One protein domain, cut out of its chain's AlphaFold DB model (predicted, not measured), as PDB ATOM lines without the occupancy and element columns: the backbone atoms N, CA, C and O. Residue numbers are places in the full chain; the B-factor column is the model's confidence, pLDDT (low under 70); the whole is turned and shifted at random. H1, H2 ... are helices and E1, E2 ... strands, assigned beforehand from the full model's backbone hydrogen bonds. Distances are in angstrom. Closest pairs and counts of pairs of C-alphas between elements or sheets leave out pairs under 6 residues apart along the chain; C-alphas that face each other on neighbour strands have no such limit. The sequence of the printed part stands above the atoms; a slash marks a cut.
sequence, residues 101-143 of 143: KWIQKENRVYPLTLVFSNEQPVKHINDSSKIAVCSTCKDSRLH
ATOM      1  N   LYS A 101      36.531 -10.415  10.761       94.88
ATOM      2  CA  LYS A 101      35.295 -10.535   9.991       94.88
ATOM      3  C   LYS A 101      34.722  -9.150   9.738       94.88
ATOM      4  O   LYS A 101      34.932  -8.223  10.513       94.88
ATOM      5  N   TRP A 102      33.972  -9.030   8.652       94.75
ATOM      6  CA  TRP A 102      33.422  -7.761   8.194       94.75
ATOM      7  C   TRP A 102      31.906  -7.790   8.306       94.75
ATOM      8  O   TRP A 102      31.264  -8.698   7.770       94.75
ATOM      9  N   ILE A 103      31.345  -6.809   9.006       94.38
ATOM     10  CA  ILE A 103      29.896  -6.615   9.121       94.38
ATOM     11  C   ILE A 103      29.514  -5.222   8.642       94.38
ATOM     12  O   ILE A 103      30.360  -4.327   8.599       94.38
ATOM     13  N   GLN A 104      28.236  -5.035   8.324       94.62
ATOM     14  CA  GLN A 104      27.715  -3.726   7.960       94.62
ATOM     15  C   GLN A 104      27.864  -2.747   9.129       94.62
ATOM     16  O   GLN A 104      27.518  -3.054  10.272       94.62
ATOM     17  N   LYS A 105      28.373  -1.552   8.835       92.12
ATOM     18  CA  LYS A 105      28.436  -0.453   9.787       92.12
ATOM     19  C   LYS A 105      27.017   0.008  10.096       92.12
ATOM     20  O   LYS A 105      26.284   0.460   9.223       92.12
ATOM     21  N   GLU A 106      26.675  -0.043  11.369       89.50
ATOM     22  CA  GLU A 106      25.444   0.511  11.919       89.50
ATOM     23  C   GLU A 106      25.666   1.951  12.406       89.50
ATOM     24  O   GLU A 106      26.782   2.320  12.803       89.50
ATOM     25  N   ASN A 107      24.599   2.758  12.404       87.12
ATOM     26  CA  ASN A 107      24.613   4.135  12.898       87.12
ATOM     27  C   ASN A 107      24.495   4.177  14.431       87.12
ATOM     28  O   ASN A 107      23.489   4.608  14.987       87.12
ATOM     29  N   ARG A 108      25.519   3.664  15.114       87.38
ATOM     30  CA  ARG A 108      25.620   3.677  16.575       87.38
ATOM     31  C   ARG A 108      27.038   3.977  17.030       87.38
ATOM     32  O   ARG A 108      27.993   3.853  16.261       87.38
ATOM     33  N   VAL A 109      27.163   4.295  18.311       88.75
ATOM     34  CA  VAL A 109      28.454   4.385  18.988       88.75
ATOM     35  C   VAL A 109      28.969   2.972  19.268       88.75
ATOM     36  O   VAL A 109      28.223   2.103  19.723       88.75
ATOM     37  N   TYR A 110      30.237   2.724  18.950       90.75
ATOM     38  CA  TYR A 110      30.876   1.423  19.135       90.75
ATOM     39  C   TYR A 110      31.599   1.390  20.481       90.75
ATOM     40  O   TYR A 110      32.299   2.355  20.789       90.75
ATOM     41  N   PRO A 111      31.509   0.304  21.266       91.94
ATOM     42  CA  PRO A 111      32.223   0.212  22.539       91.94
ATOM     43  C   PRO A 111      33.724   0.499  22.426       91.94
ATOM     44  O   PRO A 111      34.286   1.124  23.320       91.94
ATOM     45  N   LEU A 112      34.348   0.156  21.291       92.44
ATOM     46  CA  LEU A 112      35.729   0.532  20.981       92.44
ATOM     47  C   LEU A 112      35.985   2.036  21.181       92.44
ATOM     48  O   LEU A 112      36.923   2.401  21.878       92.44
ATOM     49  N   THR A 113      35.109   2.891  20.642       91.88
ATOM     50  CA  THR A 113      35.214   4.362  20.744       91.88
ATOM     51  C   THR A 113      34.949   4.889  22.156       91.88
ATOM     52  O   THR A 113      35.412   5.970  22.507       91.88
ATOM     53  N   LEU A 114      34.208   4.136  22.979       90.19
ATOM     54  CA  LEU A 114      33.938   4.504  24.371       90.19
ATOM     55  C   LEU A 114      35.148   4.233  25.268       90.19
ATOM     56  O   LEU A 114      35.453   5.037  26.141       90.19
ATOM     57  N   VAL A 115      35.829   3.106  25.049       89.06
ATOM     58  CA  VAL A 115      37.021   2.718  25.820       89.06
ATOM     59  C   VAL A 115      38.264   3.454  25.317       89.06
ATOM     60  O   VAL A 115      39.106   3.863  26.111       89.06
ATOM     61  N   PHE A 116      38.364   3.655  24.002       89.94
ATOM     62  CA  PHE A 116      39.496   4.287  23.338       89.94
ATOM     63  C   PHE A 116      39.004   5.454  22.480       89.94
ATOM     64  O   PHE A 116      38.697   5.298  21.301       89.94
ATOM     65  N   SER A 117      38.937   6.650  23.070       86.94
ATOM     66  CA  SER A 117      38.340   7.833  22.428       86.94
ATOM     67  C   SER A 117      39.048   8.295  21.149       86.94
ATOM     68  O   SER A 117      38.433   8.961  20.320       86.94
ATOM     69  N   ASN A 118      40.320   7.929  20.973       89.94
ATOM     70  CA  ASN A 118      41.105   8.265  19.782       89.94
ATOM     71  C   ASN A 118      40.995   7.211  18.670       89.94
ATOM     72  O   ASN A 118      41.460   7.452  17.560       89.94
ATOM     73  N   GLU A 119      40.393   6.054  18.951       89.25
ATOM     74  CA  GLU A 119      40.306   4.939  18.013       89.25
ATOM     75  C   GLU A 119      38.945   4.903  17.326       89.25
ATOM     76  O   GLU A 119      37.904   5.147  17.936       89.25
ATOM     77  N   GLN A 120      38.941   4.548  16.041       91.56
ATOM     78  CA  GLN A 120      37.717   4.326  15.277       91.56
ATOM     79  C   GLN A 120      37.627   2.871  14.810       91.56
ATOM     80  O   GLN A 120      38.651   2.239  14.558       91.56
ATOM     81  N   PRO A 121      36.404   2.339  14.624       92.94
ATOM     82  CA  PRO A 121      36.201   1.053  13.973       92.94
ATOM     83  C   PRO A 121      36.959   0.976  12.648       92.94
ATOM     84  O   PRO A 121      36.716   1.779  11.738       92.94
ATOM     85  N   VAL A 122      37.856  -0.004  12.537       93.88
ATOM     86  CA  VAL A 122      38.620  -0.237  11.310       93.88
ATOM     87  C   VAL A 122      37.655  -0.604  10.189       93.88
ATOM     88  O   VAL A 122      36.832  -1.512  10.334       93.88
ATOM     89  N   LYS A 123      37.748   0.123   9.075       94.25
ATOM     90  CA  LYS A 123      36.891  -0.053   7.899       94.25
ATOM     91  C   LYS A 123      37.538  -1.000   6.895       94.25
ATOM     92  O   LYS A 123      38.762  -1.068   6.805       94.25
ATOM     93  N   HIS A 124      36.719  -1.702   6.118       92.94
ATOM     94  CA  HIS A 124      37.225  -2.547   5.037       92.94
ATOM     95  C   HIS A 124      37.841  -1.684   3.921       92.94
ATOM     96  O   HIS A 124      37.239  -0.696   3.500       92.94
ATOM     97  N   ILE A 125      39.012  -2.085   3.409       88.75
ATOM     98  CA  ILE A 125      39.806  -1.307   2.432       88.75
ATOM     99  C   ILE A 125      38.995  -0.980   1.169       88.75
ATOM    100  O   ILE A 125      39.009   0.153   0.700       88.75
ATOM    101  N   ASN A 126      38.230  -1.951   0.658       90.75
ATOM    102  CA  ASN A 126      37.424  -1.774  -0.558       90.75
ATOM    103  C   ASN A 126      35.975  -1.343  -0.280       90.75
ATOM    104  O   ASN A 126      35.226  -1.091  -1.216       90.75
ATOM    105  N   ASP A 127      35.540  -1.332   0.986       90.94
ATOM    106  CA  ASP A 127      34.130  -1.124   1.337       90.94
ATOM    107  C   ASP A 127      34.010  -0.393   2.676       90.94
ATOM    108  O   ASP A 127      33.918  -0.988   3.750       90.94
ATOM    109  N   SER A 128      33.979   0.935   2.608       91.25
ATOM    110  CA  SER A 128      33.900   1.787   3.801       91.25
ATOM    111  C   SER A 128      32.609   1.616   4.615       91.25
ATOM    112  O   SER A 128      32.526   2.114   5.744       91.25
ATOM    113  N   SER A 129      31.615   0.912   4.063       92.88
ATOM    114  CA  SER A 129      30.364   0.594   4.743       92.88
ATOM    115  C   SER A 129      30.495  -0.605   5.684       92.88
ATOM    116  O   SER A 129      29.591  -0.843   6.480       92.88
ATOM    117  N   LYS A 130      31.626  -1.323   5.659       94.31
ATOM    118  CA  LYS A 130      31.907  -2.455   6.544       94.31
ATOM    119  C   LYS A 130      32.979  -2.140   7.572       94.31
ATOM    120  O   LYS A 130      33.938  -1.422   7.295       94.31
ATOM    121  N   ILE A 131      32.826  -2.737   8.748       95.38
ATOM    122  CA  ILE A 131      33.742  -2.598   9.882       95.38
ATOM    123  C   ILE A 131      34.228  -3.956  10.389       95.38
ATOM    124  O   ILE A 131      33.547  -4.972  10.218       95.38
ATOM    125  N   ALA A 132      35.402  -3.956  11.019       95.50
ATOM    126  CA  ALA A 132      36.049  -5.151  11.541       95.50
ATOM    127  C   ALA A 132      35.476  -5.603  12.894       95.50
ATOM    128  O   ALA A 132      35.304  -4.810  13.829       95.50
ATOM    129  N   VAL A 133      35.219  -6.905  13.013       95.88
ATOM    130  CA  VAL A 133      34.731  -7.576  14.226       95.88
ATOM    131  C   VAL A 133      35.343  -8.969  14.365       95.88
ATOM    132  O   VAL A 133      35.758  -9.566  13.371       95.88
ATOM    133  N   CYS A 134      35.382  -9.508  15.585       95.62
ATOM    134  CA  CYS A 134      35.788 -10.899  15.807       95.62
ATOM    135  C   CYS A 134      34.683 -11.884  15.431       95.62
ATOM    136  O   CYS A 134      33.514 -11.505  15.319       95.62
ATOM    137  N   SER A 135      35.058 -13.152  15.250       93.56
ATOM    138  CA  SER A 135      34.122 -14.255  14.995       93.56
ATOM    139  C   SER A 135      33.022 -14.303  16.052       93.56
ATOM    140  O   SER A 135      31.855 -14.187  15.707       93.56
ATOM    141  N   THR A 136      33.389 -14.310  17.334       94.25
ATOM    142  CA  THR A 136      32.429 -14.354  18.446       94.25
ATOM    143  C   THR A 136      31.407 -13.220  18.375       94.25
ATOM    144  O   THR A 136      30.208 -13.467  18.423       94.25
ATOM    145  N   CYS A 137      31.852 -11.970  18.198       94.12
ATOM    146  CA  CYS A 137      30.934 -10.832  18.115       94.12
ATOM    147  C   CYS A 137      30.097 -10.826  16.836       94.12
ATOM    148  O   CYS A 137      29.028 -10.219  16.831       94.12
ATOM    149  N   LYS A 138      30.575 -11.440  15.751       93.06
ATOM    150  CA  LYS A 138      29.775 -11.629  14.543       93.06
ATOM    151  C   LYS A 138      28.669 -12.653  14.791       93.06
ATOM    152  O   LYS A 138      27.522 -12.376  14.458       93.06
ATOM    153  N   ASP A 139      29.004 -13.783  15.403       92.44
ATOM    154  CA  ASP A 139      28.070 -14.889  15.616       92.44
ATOM    155  C   ASP A 139      26.973 -14.514  16.623       92.44
ATOM    156  O   ASP A 139      25.799 -14.766  16.371       92.44
ATOM    157  N   SER A 140      27.310 -13.777  17.690       88.94
ATOM    158  CA  SER A 140      26.325 -13.243  18.651       88.94
ATOM    159  C   SER A 140      25.323 -12.243  18.058       88.94
ATOM    160  O   SER A 140      24.427 -11.807  18.768       88.94
ATOM    161  N   ARG A 141      25.506 -11.810  16.805       77.31
ATOM    162  CA  ARG A 141      24.621 -10.863  16.104       77.31
ATOM    163  C   ARG A 141      23.812 -11.503  14.984       77.31
ATOM    164  O   ARG A 141      22.989 -10.823  14.379       77.31
ATOM    165  N   LEU A 142      24.104 -12.757  14.647       65.00
ATOM    166  CA  LEU A 142      23.333 -13.542  13.680       65.00
ATOM    167  C   LEU A 142      22.140 -14.251  14.340       65.00
ATOM    168  O   LEU A 142      21.284 -14.775  13.630       65.00
ATOM    169  N   HIS A 143      22.094 -14.239  15.672       50.44
ATOM    170  CA  HIS A 143      21.004 -14.705  16.523       50.44
ATOM    171  C   HIS A 143      20.342 -13.516  17.218       50.44
ATOM    172  O   HIS A 143      19.110 -13.590  17.417       50.44
TER     173      HIS A 143
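Overview. This is residues 101 to 143 of the 143 residues of an uncharacterized protein of Rhizophagus clarus (UniProt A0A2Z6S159). Two short strands, E1 and E2, lie side by side as a small antiparallel ribbon, with one short helix, H2, following E2 near the start of E1, and another, H1, borne on a wide loop that leaves E1 and comes back to E2. Residues 114 to 119 of this loop stick out. The printed part has 43 residues with two named helices and two named strands, in the order E1, H1, E2, H2; the class is mixed, helices and strands, with under half of the residues in named elements. It is only just compact, close to loose, with a radius of gyration of the C-alphas of 10.6 A, and spans 29 by 24 by 17 A.

Arrangement. E1, residues 101 to 104, and E2, residues 127 to 133, are antiparallel neighbours at 128 degrees between their directions. The C-alphas of Trp 102 and Ala 132 face each other at 5.0 A. N 101 and O 133, 2.9 A, and N 131 and O 103, 2.9 A, are within hydrogen-bond range. The closest C-alphas of E1 and H2, residues 135 to 139, are those of Lys 101 and Ser 135, 6.3 A apart. H1, residues 111 to 115, and H2 are apart. In both helices every O i to N i+4 pair is within hydrogen-bond range.

Along the chain. E1 begins at C-alpha 101 (35.295, -10.535, 9.991) and measures 10.4 A from first to last C-alpha. H1 measures 6.3 A, with C-alpha 111 at (32.223, 0.212, 22.539). E2 measures 14.4 A. H2 measures 6.1 A and ends at C-alpha 139 (28.070, -14.889, 15.616).

Size, cuts and confidence. The C-alphas of Asn 118 and His 143, the two farthest apart, are 30.7 A from each other. The printed part has no cut. The link from H1 to E2 is long, with 11 residues; that from E2 to H2 is tight. The mean pLDDT of the printed part is 90.0, and residues 142 to 143 are under 70.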